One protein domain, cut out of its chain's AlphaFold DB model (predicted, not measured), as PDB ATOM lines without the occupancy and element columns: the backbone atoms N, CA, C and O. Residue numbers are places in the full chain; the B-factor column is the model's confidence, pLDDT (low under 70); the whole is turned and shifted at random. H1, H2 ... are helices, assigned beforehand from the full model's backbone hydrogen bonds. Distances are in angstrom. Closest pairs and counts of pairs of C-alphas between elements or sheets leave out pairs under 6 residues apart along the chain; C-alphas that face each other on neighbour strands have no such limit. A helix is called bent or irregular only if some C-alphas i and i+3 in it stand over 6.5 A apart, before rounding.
ATOM      1  N   GLU A  40     289.851 251.134 388.356       74.38
ATOM      2  CA  GLU A  40     288.868 250.218 388.937       74.38
ATOM      3  C   GLU A  40     287.929 250.932 389.920       74.38
ATOM      4  O   GLU A  40     286.717 250.698 389.892       74.38
ATOM      5  N   ILE A  41     288.428 251.908 390.688       74.75
ATOM      6  CA  ILE A  41     287.619 252.698 391.635       74.75
ATOM      7  C   ILE A  41     286.494 253.438 390.903       74.75
ATOM      8  O   ILE A  41     285.373 253.535 391.403       74.75
ATOM      9  N   ARG A  42     286.740 253.917 389.678       73.44
ATOM     10  CA  ARG A  42     285.713 254.598 388.876       73.44
ATOM     11  C   ARG A  42     284.536 253.673 388.571       73.44
ATOM     12  O   ARG A  42     283.386 254.058 388.761       73.44
ATOM     13  N   ASN A  43     284.812 252.464 388.097       79.94
ATOM     14  CA  ASN A  43     283.762 251.549 387.656       79.94
ATOM     15  C   ASN A  43     283.007 250.931 388.842       79.94
ATOM     16  O   ASN A  43     281.806 250.698 388.736       79.94
ATOM     17  N   TRP A  44     283.686 250.730 389.975       80.88
ATOM     18  CA  TRP A  44     283.107 250.116 391.172       80.88
ATOM     19  C   TRP A  44     282.460 251.103 392.150       80.88
ATOM     20  O   TRP A  44     281.654 250.687 392.977       80.88
ATOM     21  N   VAL A  45     282.762 252.402 392.063       77.25
ATOM     22  CA  VAL A  45     282.204 253.414 392.980       77.25
ATOM     23  C   VAL A  45     281.298 254.403 392.253       77.25
ATOM     24  O   VAL A  45     280.169 254.625 392.679       77.25
ATOM     25  N   VAL A  46     281.735 254.973 391.124       79.19
ATOM     26  CA  VAL A  46     280.977 256.042 390.442       79.19
ATOM     27  C   VAL A  46     279.701 255.498 389.808       79.19
ATOM     28  O   VAL A  46     278.619 256.053 390.004       79.19
ATOM     29  N   LEU A  47     279.821 254.402 389.057       81.69
ATOM     30  CA  LEU A  47     278.698 253.824 388.321       81.69
ATOM     31  C   LEU A  47     277.622 253.258 389.269       81.69
ATOM     32  O   LEU A  47     276.449 253.587 389.074       81.69
ATOM     33  N   PRO A  48     277.964 252.522 390.347       82.25
ATOM     34  CA  PRO A  48     276.962 252.031 391.291       82.25
ATOM     35  C   PRO A  48     276.264 253.146 392.069       82.25
ATOM     36  O   PRO A  48     275.054 253.067 392.264       82.25
ATOM     37  N   ILE A  49     276.977 254.211 392.460       81.94
ATOM     38  CA  ILE A  49     276.356 255.367 393.127       81.94
ATOM     39  C   ILE A  49     275.357 256.052 392.187       81.94
ATOM     40  O   ILE A  49     274.232 256.333 392.598       81.94
ATOM     41  N   ALA A  50     275.723 256.280 390.923       79.62
ATOM     42  CA  ALA A  50     274.830 256.904 389.948       79.62
ATOM     43  C   ALA A  50     273.566 256.060 389.697       79.62
ATOM     44  O   ALA A  50     272.452 256.590 389.728       79.62
ATOM     45  N   VAL A  51     273.726 254.745 389.511       84.56
ATOM     46  CA  VAL A  51     272.606 253.813 389.307       84.56
ATOM     47  C   VAL A  51     271.714 253.735 390.545       84.56
ATOM     48  O   VAL A  51     270.492 253.756 390.415       84.56
ATOM     49  N   LEU A  52     272.288 253.692 391.748       84.12
ATOM     50  CA  LEU A  52     271.521 253.616 392.990       84.12
ATOM     51  C   LEU A  52     270.728 254.898 393.252       84.12
ATOM     52  O   LEU A  52     269.546 254.821 393.583       84.12
ATOM     53  N   VAL A  53     271.333 256.073 393.049       81.31
ATOM     54  CA  VAL A  53     270.627 257.361 393.152       81.31
ATOM     55  C   VAL A  53     269.479 257.420 392.149       81.31
ATOM     56  O   VAL A  53     268.367 257.797 392.515       81.31
ATOM     57  N   PHE A  54     269.716 256.990 390.909       82.12
ATOM     58  CA  PHE A  54     268.687 256.927 389.876       82.12
ATOM     59  C   PHE A  54     267.545 255.966 390.249       82.12
ATOM     60  O   PHE A  54     266.371 256.326 390.155       82.12
ATOM     61  N   LEU A  55     267.868 254.770 390.743       82.81
ATOM     62  CA  LEU A  55     266.881 253.758 391.109       82.81
ATOM     63  C   LEU A  55     266.045 254.175 392.323       82.81
ATOM     64  O   LEU A  55     264.826 254.029 392.303       82.81
ATOM     65  N   VAL A  56     266.670 254.738 393.360       80.00
ATOM     66  CA  VAL A  56     265.949 255.249 394.538       80.00
ATOM     67  C   VAL A  56     265.078 256.447 394.163       80.00
ATOM     68  O   VAL A  56     263.975 256.603 394.693       80.00
ATOM     69  N   PHE A  57     265.510 257.252 393.192       77.56
ATOM     70  CA  PHE A  57     264.700 258.337 392.659       77.56
ATOM     71  C   PHE A  57     263.449 257.830 391.918       77.56
ATOM     72  O   PHE A  57     262.345 258.342 392.121       77.56
ATOM     73  N   LEU A  58     263.582 256.793 391.093       79.69
ATOM     74  CA  LEU A  58     262.421 256.154 390.472       79.69
ATOM     75  C   LEU A  58     261.531 255.486 391.519       79.69
ATOM     76  O   LEU A  58     260.308 255.612 391.468       79.69
ATOM     77  N   LEU A  59     262.122 254.816 392.507       81.44
ATOM     78  CA  LEU A  59     261.390 254.155 393.578       81.44
ATOM     79  C   LEU A  59     260.537 255.156 394.368       81.44
ATOM     80  O   LEU A  59     259.349 254.906 394.559       81.44
ATOM     81  N   ARG A  60     261.081 256.322 394.755       75.56
ATOM     82  CA  ARG A  60     260.288 257.359 395.443       75.56
ATOM     83  C   ARG A  60     259.145 257.885 394.576       75.56
ATOM     84  O   ARG A  60     258.074 258.151 395.109       75.56
ATOM     85  N   ALA A  61     259.349 258.046 393.265       76.06
ATOM     86  CA  ALA A  61     258.317 258.549 392.360       76.06
ATOM     87  C   ALA A  61     257.171 257.537 392.246       76.06
ATOM     88  O   ALA A  61     256.001 257.899 392.352       76.06
ATOM     89  N   ASN A  62     257.511 256.250 392.152       79.44
ATOM     90  CA  ASN A  62     256.540 255.164 392.156       79.44
ATOM     91  C   ASN A  62     255.806 255.053 393.501       79.44
ATOM     92  O   ASN A  62     254.579 255.032 393.516       79.44
ATOM     93  N   ILE A  63     256.514 255.067 394.638       78.56
ATOM     94  CA  ILE A  63     255.893 255.043 395.976       78.56
ATOM     95  C   ILE A  63     254.968 256.246 396.161       78.56
ATOM     96  O   ILE A  63     253.849 256.088 396.638       78.56
ATOM     97  N   SER A  64     255.402 257.442 395.760       72.75
ATOM     98  CA  SER A  64     254.593 258.655 395.860       72.75
ATOM     99  C   SER A  64     253.358 258.596 394.959       72.75
ATOM    100  O   SER A  64     252.291 259.026 395.387       72.75
ATOM    101  N   LYS A  65     253.449 257.985 393.771       73.94
ATOM    102  CA  LYS A  65     252.290 257.707 392.911       73.94
ATOM    103  C   LYS A  65     251.306 256.752 393.588       73.94
ATOM    104  O   LYS A  65     250.114 257.048 393.634       73.94
ATOM    105  N   PHE A  66     251.792 255.657 394.175       69.38
ATOM    106  CA  PHE A  66     250.937 254.690 394.869       69.38
ATOM    107  C   PHE A  66     250.303 255.276 396.138       69.38
ATOM    108  O   PHE A  66     249.091 255.157 396.317       69.38
ATOM    109  N   LEU A  67     251.061 255.994 396.972       69.38
ATOM    110  CA  LEU A  67     250.522 256.656 398.167       69.38
ATOM    111  C   LEU A  67     249.621 257.851 397.828       69.38
ATOM    112  O   LEU A  67     248.628 258.079 398.513       69.38
ATOM    113  N   GLY A  68     249.918 258.584 396.755       61.88
ATOM    114  CA  GLY A  68     249.076 259.665 396.243       61.88
ATOM    115  C   GLY A  68     247.749 259.158 395.679       61.88
ATOM    116  O   GLY A  68     246.720 259.793 395.887       61.88
ATOM    117  N   SER A  69     247.746 257.987 395.035       55.09
ATOM    118  CA  SER A  69     246.515 257.319 394.587       55.09
ATOM    119  C   SER A  69     245.727 256.657 395.726       55.09
ATOM    120  O   SER A  69     244.507 256.542 395.631       55.09
ATOM    121  N   GLY A  70     246.420 256.246 396.799       46.25
ATOM    122  CA  GLY A  70     245.859 255.606 397.995       46.25
ATOM    123  C   GLY A  70     245.329 256.590 399.043       46.25
ATOM    124  O   GLY A  70     244.399 256.255 399.773       46.25
ATOM    125  N   ALA A  71     245.788 257.849 399.024       50.81
ATOM    126  CA  ALA A  71     244.988 259.000 399.448       50.81
ATOM    127  C   ALA A  71     243.878 259.231 398.410       50.81
ATOM    128  O   ALA A  71     243.747 260.307 397.824       50.81
ATOM    129  N   ALA A  72     243.127 258.157 398.143       44.44
ATOM    130  CA  ALA A  72     241.950 258.123 397.320       44.44
ATOM    131  C   ALA A  72     241.160 259.364 397.660       44.44
ATOM    132  O   ALA A  72     240.981 259.638 398.848       44.44
ATOM    133  N   LYS A  73     240.755 260.094 396.615       45.72
ATOM    134  CA  LYS A  73     239.620 261.012 396.610       45.72
ATOM    135  C   LYS A  73     238.696 260.652 397.775       45.72
ATOM    136  O   LYS A  73     237.755 259.883 397.595       45.72
ATOM    137  N   LYS A  74     238.935 261.212 398.969       46.81
ATOM    138  CA  LYS A  74     237.843 261.492 399.879       46.81
ATOM    139  C   LYS A  74     237.006 262.345 398.971       46.81
ATOM    140  O   LYS A  74     237.499 263.381 398.525       46.81
ATOM    141  N   SER A  75     235.883 261.800 398.515       44.62
ATOM    142  CA  SER A  75     234.895 262.550 397.772       44.62
ATOM    143  C   SER A  75     234.681 263.779 398.627       44.62
ATOM    144  O   SER A  75     234.079 263.701 399.697       44.62
ATOM    145  N   LEU A  76     235.357 264.866 398.246       59.09
ATOM    146  CA  LEU A  76     235.282 266.110 398.973       59.09
ATOM    147  C   LEU A  76     233.789 266.361 399.020       59.09
ATOM    148  O   LEU A  76     233.120 266.246 397.983       59.09
ATOM    149  N   SER A  77     233.250 266.531 400.228       67.88
ATOM    150  CA  SER A  77     231.817 266.725 400.370       67.88
ATOM    151  C   SER A  77     231.421 267.829 399.387       67.88
ATOM    152  O   SER A  77     232.175 268.786 399.194       67.88
ATOM    153  N   CYS A  78     230.292 267.675 398.695       75.00
ATOM    154  CA  CYS A  78     229.861 268.653 397.686       75.00
ATOM    155  C   CYS A  78     229.912 270.090 398.251       75.00
ATOM    156  O   CYS A  78     230.302 271.035 397.569       75.00
ATOM    157  N   LEU A  79     229.637 270.222 399.552       76.44
ATOM    158  CA  LEU A  79     229.779 271.456 400.313       76.44
ATOM    159  C   LEU A  79     231.237 271.932 400.468       76.44
ATOM    160  O   LEU A  79     231.497 273.098 400.205       76.44
ATOM    161  N   ALA A  80     232.199 271.065 400.803       75.69
ATOM    162  CA  ALA A  80     233.623 271.432 400.852       75.69
ATOM    163  C   ALA A  80     234.173 271.867 399.482       75.69
ATOM    164  O   ALA A  80     235.017 272.761 399.392       75.69
ATOM    165  N   VAL A  81     233.694 271.251 398.394       82.06
ATOM    166  CA  VAL A  81     234.050 271.677 397.030       82.06
ATOM    167  C   VAL A  81     233.479 273.061 396.748       82.06
ATOM    168  O   VAL A  81     234.213 273.942 396.309       82.06
ATOM    169  N   ARG A  82     232.202 273.281 397.073       83.31
ATOM    170  CA  ARG A  82     231.532 274.575 396.912       83.31
ATOM    171  C   ARG A  82     232.224 275.692 397.700       83.31
ATOM    172  O   ARG A  82     232.397 276.780 397.160       83.31
ATOM    173  N   GLU A  83     232.654 275.430 398.933       81.44
ATOM    174  CA  GLU A  83     233.443 276.368 399.748       81.44
ATOM    175  C   GLU A  83     234.747 276.766 399.055       81.44
ATOM    176  O   GLU A  83     235.066 277.949 398.911       81.44
ATOM    177  N   ARG A  84     235.501 275.765 398.590       83.50
ATOM    178  CA  ARG A  84     236.775 275.979 397.902       83.50
ATOM    179  C   ARG A  84     236.585 276.750 396.601       83.50
ATOM    180  O   ARG A  84     237.356 277.662 396.303       83.50
ATOM    181  N   GLU A  85     235.574 276.393 395.820       85.31
ATOM    182  CA  GLU A  85     235.267 277.068 394.564       85.31
ATOM    183  C   GLU A  85     234.819 278.510 394.788       85.31
ATOM    184  O   GLU A  85     235.253 279.380 394.040       85.31
ATOM    185  N   ALA A  86     234.047 278.795 395.841       85.38
ATOM    186  CA  ALA A  86     233.656 280.156 396.199       85.38
ATOM    187  C   ALA A  86     234.872 281.036 396.540       85.38
ATOM    188  O   ALA A  86     234.963 282.179 396.078       85.38
ATOM    189  N   LEU A  87     235.853 280.497 397.273       85.62
ATOM    190  CA  LEU A  87     237.119 281.189 397.548       85.62
ATOM    191  C   LEU A  87     237.906 281.470 396.265       85.62
ATOM    192  O   LEU A  87     238.307 282.607 396.012       85.62
ATOM    193  N   VAL A  88     238.102 280.446 395.432       88.56
ATOM    194  CA  VAL A  88     238.847 280.569 394.169       88.56
ATOM    195  C   VAL A  88     238.147 281.531 393.212       88.56
ATOM    196  O   VAL A  88     238.803 282.332 392.546       88.56
ATOM    197  N   PHE A  89     236.820 281.473 393.138       89.12
ATOM    198  CA  PHE A  89     236.013 282.387 392.344       89.12
ATOM    199  C   PHE A  89     236.205 283.829 392.809       89.12
ATOM    200  O   PHE A  89     236.504 284.685 391.982       89.12
ATOM    201  N   THR A  90     236.127 284.088 394.117       88.19
ATOM    202  CA  THR A  90     236.312 285.433 394.682       88.19
ATOM    203  C   THR A  90     237.708 285.973 394.373       88.19
ATOM    204  O   THR A  90     237.846 287.089 393.879       88.19
ATOM    205  N   GLN A  91     238.751 285.155 394.533       88.94
ATOM    206  CA  GLN A  91     240.121 285.538 394.169       88.94
ATOM    207  C   GLN A  91     240.264 285.861 392.676       88.94
ATOM    208  O   GLN A  91     240.881 286.862 392.304       88.94
ATOM    209  N   LYS A  92     239.682 285.029 391.804       89.88
ATOM    210  CA  LYS A  92     239.681 285.265 390.354       89.88
ATOM    211  C   LYS A  92     238.918 286.538 389.998       89.88
ATOM    212  O   LYS A  92     239.395 287.304 389.167       89.88
ATOM    213  N   PHE A  93     237.773 286.775 390.633       90.38
ATOM    214  CA  PHE A  93     236.954 287.966 390.439       90.38
ATOM    215  C   PHE A  93     237.713 289.235 390.836       90.38
ATOM    216  O   PHE A  93     237.754 290.183 390.059       90.38
ATOM    217  N   LEU A  94     238.406 289.228 391.978       88.25
ATOM    218  CA  LEU A  94     239.250 290.344 392.411       88.25
ATOM    219  C   LEU A  94     240.398 290.600 391.428       88.25
ATOM    220  O   LEU A  94     240.590 291.733 390.975       88.25
ATOM    221  N   ARG A  95     241.119 289.545 391.027       88.19
ATOM    222  CA  ARG A  95     242.248 289.650 390.087       88.19
ATOM    223  C   ARG A  95     241.819 290.164 388.712       88.19
ATOM    224  O   ARG A  95     242.525 290.970 388.113       88.19
ATOM    225  N   ASN A  96     240.658 289.722 388.234       89.12
ATOM    226  CA  ASN A  96     240.139 290.031 386.901       89.12
ATOM    227  C   ASN A  96     239.098 291.166 386.903       89.12
ATOM    228  O   ASN A  96     238.498 291.448 385.867       89.12
ATOM    229  N   SER A  97     238.894 291.838 388.040       84.69
ATOM    230  CA  SER A  97     237.892 292.903 388.226       84.69
ATOM    231  C   SER A  97     238.007 294.019 387.188       84.69
ATOM    232  O   SER A  97     237.009 294.580 386.752       84.69
ATOM    233  N   ARG A  98     239.222 294.284 386.710       84.44
ATOM    234  CA  ARG A  98     239.552 295.319 385.724       84.44
ATOM    235  C   ARG A  98     238.844 295.173 384.365       84.44
ATOM    236  O   ARG A  98     238.692 296.162 383.651       84.44
ATOM    237  N   LEU A  99     238.433 293.951 384.010       86.25
ATOM    238  CA  LEU A  99     237.844 293.604 382.708       86.25
ATOM    239  C   LEU A  99     236.315 293.758 382.667       86.25
ATOM    240  O   LEU A  99     235.729 293.799 381.590       86.25
ATOM    241  N   VAL A 100     235.660 293.810 383.826       87.19
ATOM    242  CA  VAL A 100     234.194 293.805 383.933       87.19
ATOM    243  C   VAL A 100     233.654 295.235 383.823       87.19
ATOM    244  O   VAL A 100     234.311 296.174 384.250       87.19
ATOM    245  N   ALA A 101     232.460 295.447 383.269       88.31
ATOM    246  CA  ALA A 101     231.838 296.775 383.289       88.31
ATOM    247  C   ALA A 101     231.505 297.212 384.736       88.31
ATOM    248  O   ALA A 101     231.054 296.373 385.524       88.31
ATOM    249  N   PRO A 102     231.645 298.503 385.092       86.56
ATOM    250  CA  PRO A 102     231.505 298.966 386.478       86.56
ATOM    251  C   PRO A 102     230.116 298.695 387.075       86.56
ATOM    252  O   PRO A 102     230.005 298.299 388.233       86.56
ATOM    253  N   ALA A 103     229.054 298.802 386.268       87.69
ATOM    254  CA  ALA A 103     227.691 298.485 386.700       87.69
ATOM    255  C   ALA A 103     227.509 296.995 387.049       87.69
ATOM    256  O   ALA A 103     226.881 296.652 388.048       87.69
ATOM    257  N   HIS A 104     228.092 296.097 386.246       88.50
ATOM    258  CA  HIS A 104     227.999 294.655 386.486       88.50
ATOM    259  C   HIS A 104     228.880 294.213 387.660       88.50
ATOM    260  O   HIS A 104     228.505 293.322 388.425       88.50
ATOM    261  N   TYR A 105     230.037 294.858 387.824       90.25
ATOM    262  CA  TYR A 105     230.926 294.621 388.952       90.25
ATOM    263  C   TYR A 105     230.270 295.008 390.279       90.25
ATOM    264  O   TYR A 105     230.301 294.198 391.201       90.25
ATOM    265  N   ALA A 106     229.627 296.179 390.371       90.25
ATOM    266  CA  ALA A 106     228.935 296.617 391.585       90.25
ATOM    267  C   ALA A 106     227.831 295.629 392.006       90.25
ATOM    268  O   ALA A 106     227.857 295.124 393.127       90.25
ATOM    269  N   ALA A 107     226.949 295.250 391.074       91.38
ATOM    270  CA  ALA A 107     225.867 294.301 391.345       91.38
ATOM    271  C   ALA A 107     226.377 292.897 391.733       91.38
ATOM    272  O   ALA A 107     225.811 292.229 392.599       91.38
ATOM    273  N   THR A 108     227.457 292.429 391.097       89.44
ATOM    274  CA  THR A 108     228.061 291.124 391.415       89.44
ATOM    275  C   THR A 108     228.796 291.159 392.750       89.44
ATOM    276  O   THR A 108     228.725 290.193 393.506       89.44
ATOM    277  N   ARG A 109     229.465 292.274 393.064       90.12
ATOM    278  CA  ARG A 109     230.145 292.502 394.341       90.12
ATOM    279  C   ARG A 109     229.157 292.483 395.499       90.12
ATOM    280  O   ARG A 109     229.422 291.782 396.465       90.12
ATOM    281  N   GLU A 110     228.036 293.190 395.395       90.69
ATOM    282  CA  GLU A 110     226.991 293.194 396.431       90.69
ATOM    283  C   GLU A 110     226.435 291.787 396.664       90.69
ATOM    284  O   GLU A 110     226.514 291.273 397.776       90.69
ATOM    285  N   ARG A 111     226.031 291.087 395.594       89.81
ATOM    286  CA  ARG A 111     225.549 289.699 395.691       89.81
ATOM    287  C   ARG A 111     226.578 288.756 396.323       89.81
ATOM    288  O   ARG A 111     226.210 287.845 397.062       89.81
ATOM    289  N   LEU A 112     227.859 288.929 395.996       88.06
ATOM    290  CA  LEU A 112     228.931 288.088 396.523       88.06
ATOM    291  C   LEU A 112     229.235 288.419 397.989       88.06
ATOM    292  O   LEU A 112     229.432 287.498 398.773       88.06
ATOM    293  N   LEU A 113     229.213 289.696 398.377       87.69
ATOM    294  CA  LEU A 113     229.336 290.122 399.772       87.69
ATOM    295  C   LEU A 113     228.187 289.574 400.623       87.69
ATOM    296  O   LEU A 113     228.444 289.016 401.687       87.69
ATOM    297  N   ASP A 114     226.953 289.641 400.127       87.31
ATOM    298  CA  ASP A 114     225.781 289.090 400.810       87.31
ATOM    299  C   ASP A 114     225.886 287.569 400.971       87.31
ATOM    300  O   ASP A 114     225.630 287.035 402.047       87.31
ATOM    301  N   ALA A 115     226.328 286.854 399.932       85.06
ATOM    302  CA  ALA A 115     226.473 285.400 399.975       85.06
ATOM    303  C   ALA A 115     227.655 284.924 400.851       85.06
ATOM    304  O   ALA A 115     227.584 283.846 401.450       85.06
ATOM    305  N   LEU A 116     228.731 285.718 400.942       82.69
ATOM    306  CA  LEU A 116     229.878 285.459 401.820       82.69
ATOM    307  C   LEU A 116     229.540 285.755 403.289       82.69
ATOM    308  O   LEU A 116     229.819 284.925 404.152       82.69
ATOM    309  N   ASN A 117     228.899 286.892 403.572       80.81
ATOM    310  CA  ASN A 117     228.491 287.275 404.927       80.81
ATOM    311  C   ASN A 117     227.313 286.432 405.438       80.81
ATOM    312  O   ASN A 117     227.263 286.089 406.617       80.81
ATOM    313  N   GLY A 118     226.388 286.057 404.550       74.31
ATOM    314  CA  GLY A 118     225.239 285.200 404.848       74.31
ATOM    315  C   GLY A 118     225.590 283.725 405.048       74.31
ATOM    316  O   GLY A 118     224.699 282.916 405.296       74.31
ATOM    317  N   GLY A 119     226.867 283.344 404.917       67.31
ATOM    318  CA  GLY A 119     227.324 281.979 405.176       67.31
ATOM    319  C   GLY A 119     226.751 280.933 404.217       67.31
ATOM    320  O   GLY A 119     226.799 279.746 404.513       67.31
ATOM    321  N   THR A 120     226.223 281.335 403.055       69.50
ATOM    322  CA  THR A 120     225.579 280.422 402.088       69.50
ATOM    323  C   THR A 120     226.561 279.410 401.493       69.50
ATOM    324  O   THR A 120     226.165 278.360 400.983       69.50
ATOM    325  N   PHE A 121     227.851 279.741 401.532       63.59
ATOM    326  CA  PHE A 121     228.919 278.854 401.099       63.59
ATOM    327  C   PHE A 121     229.446 277.961 402.217       63.59
ATOM    328  O   PHE A 121     230.114 277.002 401.876       63.59
ATOM    329  N   LEU A 122     229.132 278.223 403.491       65.62
ATOM    330  CA  LEU A 122     229.620 277.442 404.629       65.62
ATOM    331  C   LEU A 122     228.927 276.073 404.705       65.62
ATOM    332  O   LEU A 122     227.723 275.944 404.472       65.62
ATOM    333  N   MET A 147     247.989 265.343 409.047       67.50
ATOM    334  CA  MET A 147     248.841 264.153 409.095       67.50
ATOM    335  C   MET A 147     249.124 263.613 407.699       67.50
ATOM    336  O   MET A 147     250.238 263.165 407.458       67.50
ATOM    337  N   SER A 148     248.174 263.688 406.767       63.97
ATOM    338  CA  SER A 148     248.413 263.289 405.380       63.97
ATOM    339  C   SER A 148     249.423 264.216 404.688       63.97
ATOM    340  O   SER A 148     250.293 263.738 403.960       63.97
ATOM    341  N   GLY A 149     249.389 265.522 404.976       66.19
ATOM    342  CA  GLY A 149     250.386 266.493 404.517       66.19
ATOM    343  C   GLY A 149     251.768 266.251 405.127       66.19
ATOM    344  O   GLY A 149     252.771 266.228 404.411       66.19
ATOM    345  N   VAL A 150     251.826 265.970 406.432       67.12
ATOM    346  CA  VAL A 150     253.064 265.593 407.134       67.12
ATOM    347  C   VAL A 150     253.609 264.269 406.607       67.12
ATOM    348  O   VAL A 150     254.804 264.175 406.361       67.12
ATOM    349  N   GLN A 151     252.767 263.265 406.360       64.56
ATOM    350  CA  GLN A 151     253.173 261.991 405.763       64.56
ATOM    351  C   GLN A 151     253.730 262.196 404.354       64.56
ATOM    352  O   GLN A 151     254.782 261.647 404.038       64.56
ATOM    353  N   ARG A 152     253.098 263.039 403.526       63.56
ATOM    354  CA  ARG A 152     253.614 263.400 402.194       63.56
ATOM    355  C   ARG A 152     254.971 264.109 402.272       63.56
ATOM    356  O   ARG A 152     255.863 263.777 401.496       63.56
ATOM    357  N   ASN A 153     255.159 265.023 403.226       67.75
ATOM    358  CA  ASN A 153     256.441 265.703 403.444       67.75
ATOM    359  C   ASN A 153     257.514 264.756 404.022       67.75
ATOM    360  O   ASN A 153     258.669 264.763 403.604       67.75
ATOM    361  N   MET A 154     257.131 263.859 404.930       66.38
ATOM    362  CA  MET A 154     258.016 262.849 405.507       66.38
ATOM    363  C   MET A 154     258.486 261.855 404.441       66.38
ATOM    364  O   MET A 154     259.660 261.498 404.406       66.38
ATOM    365  N   LEU A 155     257.610 261.484 403.504       66.50
ATOM    366  CA  LEU A 155     257.975 260.698 402.327       66.50
ATOM    367  C   LEU A 155     258.981 261.410 401.409       66.50
ATOM    368  O   LEU A 155     259.724 260.736 400.698       66.50
ATOM    369  N   ALA A 156     259.019 262.743 401.412       65.88
ATOM    370  CA  ALA A 156     260.007 263.515 400.665       65.88
ATOM    371  C   ALA A 156     261.350 263.624 401.411       65.88
ATOM    372  O   ALA A 156     262.408 263.617 400.779       65.88
ATOM    373  N   LEU A 157     261.331 263.695 402.744       67.50
ATOM    374  CA  LEU A 157     262.530 263.891 403.564       67.50
ATOM    375  C   LEU A 157     263.272 262.577 403.863       67.50
ATOM    376  O   LEU A 157     264.493 262.507 403.715       67.50
ATOM    377  N   VAL A 158     262.540 261.517 404.215       76.31
ATOM    378  CA  VAL A 158     263.097 260.229 404.668       76.31
ATOM    379  C   VAL A 158     264.056 259.582 403.657       76.31
ATOM    380  O   VAL A 158     265.148 259.184 404.070       76.31
ATOM    381  N   PRO A 159     263.743 259.500 402.347       72.19
ATOM    382  CA  PRO A 159     264.638 258.846 401.392       72.19
ATOM    383  C   PRO A 159     265.997 259.544 401.289       72.19
ATOM    384  O   PRO A 159     267.029 258.884 401.222       72.19
ATOM    385  N   ASN A 160     266.014 260.879 401.340       70.75
ATOM    386  CA  ASN A 160     267.247 261.659 401.231       70.75
ATOM    387  C   ASN A 160     268.124 261.516 402.483       70.75
ATOM    388  O   ASN A 160     269.342 261.393 402.367       70.75
ATOM    389  N   SER A 161     267.517 261.465 403.671       76.94
ATOM    390  CA  SER A 161     268.242 261.259 404.930       76.94
ATOM    391  C   SER A 161     268.842 259.855 405.042       76.94
ATOM    392  O   SER A 161     269.985 259.712 405.472       76.94
ATOM    393  N   ILE A 162     268.111 258.820 404.613       81.19
ATOM    394  CA  ILE A 162     268.615 257.436 404.606       81.19
ATOM    395  C   ILE A 162     269.773 257.295 403.618       81.19
ATOM    396  O   ILE A 162     270.791 256.694 403.954       81.19
ATOM    397  N   LEU A 163     269.652 257.888 402.427       77.50
ATOM    398  CA  LEU A 163     270.740 257.895 401.454       77.50
ATOM    399  C   LEU A 163     271.980 258.611 401.997       77.50
ATOM    400  O   LEU A 163     273.084 258.095 401.862       77.50
ATOM    401  N   MET A 164     271.808 259.753 402.669       74.94
ATOM    402  CA  MET A 164     272.917 260.474 403.297       74.94
ATOM    403  C   MET A 164     273.628 259.621 404.362       74.94
ATOM    404  O   MET A 164     274.857 259.616 404.414       74.94
ATOM    405  N   LEU A 219     271.364 265.606 388.653       76.94
ATOM    406  CA  LEU A 219     270.363 264.752 388.010       76.94
ATOM    407  C   LEU A 219     268.928 265.231 388.262       76.94
ATOM    408  O   LEU A 219     268.024 264.753 387.589       76.94
ATOM    409  N   ARG A 220     268.690 266.203 389.156       76.56
ATOM    410  CA  ARG A 220     267.339 266.701 389.470       76.56
ATOM    411  C   ARG A 220     266.563 267.183 388.242       76.56
ATOM    412  O   ARG A 220     265.412 266.801 388.080       76.56
ATOM    413  N   GLY A 221     267.190 267.955 387.355       79.94
ATOM    414  CA  GLY A 221     266.528 268.412 386.126       79.94
ATOM    415  C   GLY A 221     266.205 267.266 385.161       79.94
ATOM    416  O   GLY A 221     265.108 267.204 384.611       79.94
ATOM    417  N   VAL A 222     267.131 266.313 385.008       81.56
ATOM    418  CA  VAL A 222     266.922 265.099 384.194       81.56
ATOM    419  C   VAL A 222     265.793 264.257 384.773       81.56
ATOM    420  O   VAL A 222     264.989 263.678 384.050       81.56
ATOM    421  N   PHE A 223     265.722 264.203 386.093       77.44
ATOM    422  CA  PHE A 223     264.699 263.474 386.788       77.44
ATOM    423  C   PHE A 223     263.309 264.091 386.658       77.44
ATOM    424  O   PHE A 223     262.355 263.344 386.463       77.44
ATOM    425  N   ASP A 224     263.182 265.413 386.763       75.75
ATOM    426  CA  ASP A 224     261.900 266.093 386.572       75.75
ATOM    427  C   ASP A 224     261.392 265.851 385.140       75.75
ATOM    428  O   ASP A 224     260.231 265.495 384.953       75.75
ATOM    429  N   LEU A 225     262.292 265.882 384.149       80.25
ATOM    430  CA  LEU A 225     261.981 265.517 382.765       80.25
ATOM    431  C   LEU A 225     261.558 264.043 382.626       80.25
ATOM    432  O   LEU A 225     260.602 263.727 381.925       80.25
ATOM    433  N   CYS A 226     262.258 263.126 383.295       79.50
ATOM    434  CA  CYS A 226     261.965 261.691 383.280       79.50
ATOM    435  C   CYS A 226     260.599 261.397 383.927       79.50
ATOM    436  O   CYS A 226     259.786 260.656 383.391       79.50
ATOM    437  N   VAL A 227     260.290 262.027 385.058       75.50
ATOM    438  CA  VAL A 227     259.006 261.854 385.753       75.50
ATOM    439  C   VAL A 227     257.841 262.428 384.944       75.50
ATOM    440  O   VAL A 227     256.778 261.804 384.906       75.50
ATOM    441  N   ASP A 228     258.042 263.571 384.287       74.44
ATOM    442  CA  ASP A 228     257.046 264.198 383.416       74.44
ATOM    443  C   ASP A 228     256.787 263.344 382.161       74.44
ATOM    444  O   ASP A 228     255.656 262.946 381.887       74.44
ATOM    445  N   THR A 229     257.853 262.925 381.468       75.19
ATOM    446  CA  THR A 229     257.763 262.073 380.265       75.19
ATOM    447  C   THR A 229     257.201 260.676 380.533       75.19
ATOM    448  O   THR A 229     256.455 260.158 379.706       75.19
ATOM    449  N   LEU A 230     257.499 260.060 381.683       67.94
ATOM    450  CA  LEU A 230     256.936 258.758 382.068       67.94
ATOM    451  C   LEU A 230     255.525 258.848 382.682       67.94
ATOM    452  O   LEU A 230     254.975 257.821 383.094       67.94
ATOM    453  N   GLY A 231     254.923 260.040 382.786       63.44
ATOM    454  CA  GLY A 231     253.600 260.200 383.403       63.44
ATOM    455  C   GLY A 231     253.572 259.720 384.863       63.44
ATOM    456  O   GLY A 231     252.556 259.228 385.372       63.44
ATOM    457  N   LEU A 232     254.718 259.810 385.539       60.78
ATOM    458  CA  LEU A 232     254.872 259.561 386.971       60.78
ATOM    459  C   LEU A 232     254.650 260.844 387.780       60.78
ATOM    460  O   LEU A 232     254.897 260.838 388.985       60.78
ATOM    461  N   ALA A 233     254.200 261.919 387.117       53.72
ATOM    462  CA  ALA A 233     253.918 263.224 387.691       53.72
ATOM    463  C   ALA A 233     253.090 263.089 388.975       53.72
ATOM    464  O   ALA A 233     251.874 262.881 388.979       53.72
ATOM    465  N   VAL A 234     253.806 263.208 390.086       54.78
ATOM    466  CA  VAL A 234     253.262 263.580 391.382       54.78
ATOM    467  C   VAL A 234     252.547 264.917 391.181       54.78
ATOM    468  O   VAL A 234     253.035 265.760 390.428       54.78
ATOM    469  N   SER A 235     251.381 265.102 391.805       49.50
ATOM    470  CA  SER A 235     250.606 266.340 391.671       49.50
ATOM    471  C   SER A 235     251.524 267.568 391.825       49.50
ATOM    472  O   SER A 235     252.417 267.557 392.679       49.50
ATOM    473  N   PRO A 236     251.359 268.629 391.011       48.41
ATOM    474  CA  PRO A 236     252.278 269.774 391.011       48.41
ATOM    475  C   PRO A 236     252.401 270.434 392.398       48.41
ATOM    476  O   PRO A 236     253.446 270.982 392.735       48.41
ATOM    477  N   GLU A 237     251.376 270.297 393.245       45.84
ATOM    478  CA  GLU A 237     251.385 270.685 394.664       45.84
ATOM    479  C   GLU A 237     252.395 269.890 395.522       45.84
ATOM    480  O   GLU A 237     253.054 270.449 396.402       45.84
ATOM    481  N   ALA A 238     252.563 268.592 395.263       50.41
ATOM    482  CA  ALA A 238     253.447 267.705 396.010       50.41
ATOM    483  C   ALA A 238     254.900 267.797 395.511       50.41
ATOM    484  O   ALA A 238     255.832 267.684 396.305       50.41
ATOM    485  N   ALA A 239     255.112 268.101 394.227       47.44
ATOM    486  CA  ALA A 239     256.435 268.450 393.708       47.44
ATOM    487  C   ALA A 239     256.920 269.818 394.237       47.44
ATOM    488  O   ALA A 239     258.075 269.942 394.657       47.44
ATOM    489  N   ALA A 240     256.032 270.821 394.286       46.38
ATOM    490  CA  ALA A 240     256.338 272.154 394.802       46.38
ATOM    491  C   ALA A 240     256.680 272.128 396.303       46.38
ATOM    492  O   ALA A 240     257.733 272.629 396.701       46.38
ATOM    493  N   SER A 241     255.860 271.465 397.125       51.38
ATOM    494  CA  SER A 241     256.124 271.301 398.564       51.38
ATOM    495  C   SER A 241     257.389 270.481 398.854       51.38
ATOM    496  O   SER A 241     258.168 270.858 399.727       51.38
ATOM    497  N   ALA A 242     257.673 269.428 398.077       53.84
ATOM    498  CA  ALA A 242     258.910 268.658 398.217       53.84
ATOM    499  C   ALA A 242     260.165 269.462 397.826       53.84
ATOM    500  O   ALA A 242     261.226 269.295 398.427       53.84
ATOM    501  N   SER A 243     260.059 270.344 396.826       51.66
ATOM    502  CA  SER A 243     261.161 271.230 396.432       51.66
ATOM    503  C   SER A 243     261.448 272.303 397.490       51.66
ATOM    504  O   SER A 243     262.609 272.545 397.818       51.66
ATOM    505  N   ALA A 244     260.397 272.862 398.100       52.91
ATOM    506  CA  ALA A 244     260.508 273.813 399.201       52.91
ATOM    507  C   ALA A 244     261.107 273.169 400.467       52.91
ATOM    508  O   ALA A 244     261.944 273.779 401.132       52.91
ATOM    509  N   ALA A 245     260.753 271.911 400.757       52.97
ATOM    510  CA  ALA A 245     261.267 271.167 401.908       52.97
ATOM    511  C   ALA A 245     262.768 270.855 401.836       52.97
ATOM    512  O   ALA A 245     263.428 270.801 402.873       52.97
ATOM    513  N   MET A 246     263.329 270.691 400.633       53.00
ATOM    514  CA  MET A 246     264.771 270.476 400.465       53.00
ATOM    515  C   MET A 246     265.602 271.736 400.724       53.00
ATOM    516  O   MET A 246     266.711 271.636 401.241       53.00
ATOM    517  N   ILE A 247     265.090 272.911 400.350       54.78
ATOM    518  CA  ILE A 247     265.832 274.175 400.480       54.78
ATOM    519  C   ILE A 247     265.739 274.712 401.910       54.78
ATOM    520  O   ILE A 247     266.679 275.340 402.394       54.78
ATOM    521  N   ASN A 248     264.633 274.451 402.610       53.53
ATOM    522  CA  ASN A 248     264.469 274.896 403.984       53.53
ATOM    523  C   ASN A 248     263.594 273.919 404.796       53.53
ATOM    524  O   ASN A 248     262.379 274.116 404.901       53.53
ATOM    525  N   PRO A 249     264.186 272.870 405.404       46.81
ATOM    526  CA  PRO A 249     263.438 271.892 406.198       46.81
ATOM    527  C   PRO A 249     262.733 272.531 407.407       46.81
ATOM    528  O   PRO A 249     261.669 272.065 407.814       46.81
ATOM    529  N   GLY A 250     263.260 273.650 407.927       47.94
ATOM    530  CA  GLY A 250     262.601 274.450 408.963       47.94
ATOM    531  C   GLY A 250     261.334 275.148 408.461       47.94
ATOM    532  O   GLY A 250     260.321 275.147 409.156       47.94
ATOM    533  N   ALA A 251     261.342 275.669 407.229       46.19
ATOM    534  CA  ALA A 251     260.170 276.305 406.628       46.19
ATOM    535  C   ALA A 251     259.093 275.302 406.195       46.19
ATOM    536  O   ALA A 251     257.926 275.662 406.209       46.19
ATOM    537  N   ALA A 252     259.441 274.056 405.860       45.09
ATOM    538  CA  ALA A 252     258.453 273.023 405.533       45.09
ATOM    539  C   ALA A 252     257.777 272.412 406.772       45.09
ATOM    540  O   ALA A 252     256.620 272.000 406.714       45.09
ATOM    541  N   MET A 253     258.473 272.373 407.913       44.41
ATOM    542  CA  MET A 253     257.861 272.015 409.196       44.41
ATOM    543  C   MET A 253     256.984 273.159 409.723       44.41
ATOM    544  O   MET A 253     255.890 272.916 410.225       44.41
ATOM    545  N   LEU A 254     257.419 274.409 409.518       45.38
ATOM    546  CA  LEU A 254     256.596 275.591 409.758       45.38
ATOM    547  C   LEU A 254     255.432 275.692 408.767       45.38
ATOM    548  O   LEU A 254     254.362 276.066 409.203       45.38
ATOM    549  N   SER A 255     255.553 275.275 407.501       43.69
ATOM    550  CA  SER A 255     254.431 275.266 406.544       43.69
ATOM    551  C   SER A 255     253.451 274.115 406.774       43.69
ATOM    552  O   SER A 255     252.296 274.205 406.378       43.69
ATOM    553  N   ALA A 256     253.896 273.031 407.416       41.19
ATOM    554  CA  ALA A 256     253.020 271.982 407.933       41.19
ATOM    555  C   ALA A 256     252.352 272.372 409.270       41.19
ATOM    556  O   ALA A 256     251.389 271.726 409.675       41.19
ATOM    557  N   GLY A 257     252.860 273.413 409.943       37.69
ATOM    558  CA  GLY A 257     252.333 273.974 411.192       37.69
ATOM    559  C   GLY A 257     251.659 275.346 411.052       37.69
ATOM    560  O   GLY A 257     251.019 275.803 411.997       37.69
ATOM    561  N   THR A 258     251.763 276.012 409.899       36.16
ATOM    562  CA  THR A 258     251.022 277.235 409.596       36.16
ATOM    563  C   THR A 258     249.754 276.858 408.846       36.16
ATOM    564  O   THR A 258     249.830 276.210 407.801       36.16
ATOM    565  N   PRO A 259     248.585 277.249 409.367       41.94
ATOM    566  CA  PRO A 259     247.302 276.861 408.827       41.94
ATOM    567  C   PRO A 259     247.050 277.624 407.523       41.94
ATOM    568  O   PRO A 259     246.364 278.639 407.512       41.94
ATOM    569  N   ASP A 260     247.541 277.099 406.404       36.84
ATOM    570  CA  ASP A 260     246.866 277.309 405.115       36.84
ATOM    571  C   ASP A 260     245.576 276.467 405.022       36.84
ATOM    572  O   ASP A 260     244.783 276.618 404.098       36.84
ATOM    573  N   ALA A 261     245.299 275.669 406.061       44.16
ATOM    574  CA  ALA A 261     243.959 275.291 406.497       44.16
ATOM    575  C   ALA A 261     243.442 276.244 407.597       44.16
ATOM    576  O   ALA A 261     242.882 275.802 408.603       44.16
ATOM    577  N   ALA A 262     243.655 277.559 407.455       50.62
ATOM    578  CA  ALA A 262     242.843 278.532 408.180       50.62
ATOM    579  C   ALA A 262     241.387 278.152 407.910       50.62
ATOM    580  O   ALA A 262     241.059 277.879 406.753       50.62
ATOM    581  N   ASP A 263     240.552 278.060 408.952       66.19
ATOM    582  CA  ASP A 263     239.179 277.582 408.787       66.19
ATOM    583  C   ASP A 263     238.557 278.223 407.550       66.19
ATOM    584  O   ASP A 263     238.679 279.446 407.391       66.19
ATOM    585  N   PRO A 264     237.895 277.444 406.676       66.69
ATOM    586  CA  PRO A 264     237.334 277.980 405.441       66.69
ATOM    587  C   PRO A 264     236.444 279.194 405.728       66.69
ATOM    588  O   PRO A 264     236.444 280.152 404.963       66.69
ATOM    589  N   ALA A 265     235.797 279.223 406.895       75.19
ATOM    590  CA  ALA A 265     235.035 280.363 407.381       75.19
ATOM    591  C   ALA A 265     235.871 281.638 407.613       75.19
ATOM    592  O   ALA A 265     235.478 282.710 407.162       75.19
ATOM    593  N   LYS A 266     237.046 281.547 408.249       82.31
ATOM    594  CA  LYS A 266     237.956 282.698 408.420       82.31
ATOM    595  C   LYS A 266     238.561 283.130 407.088       82.31
ATOM    596  O   LYS A 266     238.724 284.321 406.839       82.31
ATOM    597  N   ALA A 267     238.869 282.173 406.213       81.31
ATOM    598  CA  ALA A 267     239.345 282.472 404.868       81.31
ATOM    599  C   ALA A 267     238.277 283.214 404.043       81.31
ATOM    600  O   ALA A 267     238.607 284.181 403.360       81.31
ATOM    601  N   LEU A 268     237.007 282.809 404.140       83.69
ATOM    602  CA  LEU A 268     235.876 283.465 403.476       83.69
ATOM    603  C   LEU A 268     235.621 284.868 404.038       83.69
ATOM    604  O   LEU A 268     235.439 285.791 403.252       83.69
ATOM    605  N   GLN A 269     235.689 285.050 405.362       84.56
ATOM    606  CA  GLN A 269     235.601 286.374 405.993       84.56
ATOM    607  C   GLN A 269     236.726 287.301 405.534       84.56
ATOM    608  O   GLN A 269     236.486 288.429 405.120       84.56
ATOM    609  N   LYS A 270     237.964 286.803 405.494       87.69
ATOM    610  CA  LYS A 270     239.084 287.577 404.956       87.69
ATOM    611  C   LYS A 270     238.836 287.986 403.500       87.69
ATOM    612  O   LYS A 270     239.153 289.107 403.113       87.69
ATOM    613  N   GLN A 271     238.281 287.096 402.674       85.12
ATOM    614  CA  GLN A 271     237.931 287.432 401.290       85.12
ATOM    615  C   GLN A 271     236.776 288.440 401.207       85.12
ATOM    616  O   GLN A 271     236.812 289.298 400.327       85.12
ATOM    617  N   SER A 272     235.786 288.386 402.107       87.00
ATOM    618  CA  SER A 272     234.695 289.366 402.135       87.00
ATOM    619  C   SER A 272     235.181 290.750 402.566       87.00
ATOM    620  O   SER A 272     234.815 291.735 401.930       87.00
ATOM    621  N   GLU A 273     236.080 290.841 403.548       89.81
ATOM    622  CA  GLU A 273     236.740 292.092 403.950       89.81
ATOM    623  C   GLU A 273     237.563 292.694 402.803       89.81
ATOM    624  O   GLU A 273     237.444 293.883 402.499       89.81
ATOM    625  N   ILE A 274     238.355 291.868 402.107       90.75
ATOM    626  CA  ILE A 274     239.119 292.311 400.933       90.75
ATOM    627  C   ILE A 274     238.168 292.817 399.844       90.75
ATOM    628  O   ILE A 274     238.389 293.888 399.283       90.75
ATOM    629  N   LEU A 275     237.095 292.079 399.554       88.94
ATOM    630  CA  LEU A 275     236.102 292.464 398.552       88.94
ATOM    631  C   LEU A 275     235.345 293.746 398.940       88.94
ATOM    632  O   LEU A 275     234.994 294.541 398.064       88.94
ATOM    633  N   ALA A 276     235.130 293.982 400.236       87.38
ATOM    634  CA  ALA A 276     234.520 295.204 400.744       87.38
ATOM    635  C   ALA A 276     235.420 296.429 400.515       87.38
ATOM    636  O   ALA A 276     234.915 297.494 400.174       87.38
ATOM    637  N   ILE A 277     236.740 296.278 400.616       89.19
ATOM    638  CA  ILE A 277     237.696 297.373 400.391       89.19
ATOM    639  C   ILE A 277     238.036 297.538 398.899       89.19
ATOM    640  O   ILE A 277     238.402 298.629 398.460       89.19
ATOM    641  N   HIS A 278     237.909 296.476 398.095       87.94
ATOM    642  CA  HIS A 278     238.382 296.467 396.710       87.94
ATOM    643  C   HIS A 278     237.607 297.430 395.801       87.94
ATOM    644  O   HIS A 278     236.437 297.205 395.468       87.94
TER     645      HIS A 278
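AT A GLANCE: This is residues 40 to 122, 147 to 164 and 219 to 278 of the 330 residues of the protein "ER membrane protein complex subunit 3" of Fonticula alba (UniProt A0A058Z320). The long helix H1 runs out from a loose lobe where H4 lies beside it, H6 and H7 pack on H4, and H5 sits near H1; at the other end H2, H3 and H8 make a bundle, up and down, each running against the one before. Two thin links, with residues 72 to 78 and 258 to 263 standing free, join these lobes, and residues 40 to 49 of H1 stick out. The printed part has 161 residues with eight named helices, H1 to H8 along the chain: all helix, loose, radius of gyration of the C-alphas 22.1 A, spans 78 by 32 by 29 A.

IN THESE COORDINATES: Find C-alpha 40 at (288.868, 250.218, 388.937); from there H1, residues 40 to 70, runs 44.3 A. H2, residues 78 to 99, spans 30.2 A and is irregular, C-alphas 95 and 98 being 7.6 A apart; H4, residues 147 to 164, is only just irregular, C-alphas 156 and 159 being 6.6 A apart. Look for H3 at residues 102 to 117, H5 at 220 to 229, H6 at 236 to 247, H7 at 249 to 257, and H8 at 264 to 277, ending at (237.696, 297.373, 400.391).

HOW THE PARTS SIT: Start at H1, which touches H4 with residues 56 to 64 alone, closest at the C-alphas of Arg 60 and Pro 159, 7.5 A, opposite ways. H4 touches H6 with residues 152 to 157 alone, closest at the C-alphas of Ala 156 and Ala 242, 5.8 A. H8 touches H3, closest at the C-alphas of Leu 113 and Ser 272, 5.9 A. Every O i to N i+4 pair is within hydrogen-bond range in H3, H5, H7 and H8, against 25 of 27 in H1, 16 of 18 in H2, 12 of 14 in H4 and 7 of 8 in H6.

THE WHOLE: Across the cuts, C-alphas 122 and 147 are 23.8 A apart, and 164 and 219 16.1 A. No link printed whole is long. Mean pLDDT of the printed part is 71.9, with residues 66 to 77, 119 to 122, 147 to 157 and 230 to 264 under 70.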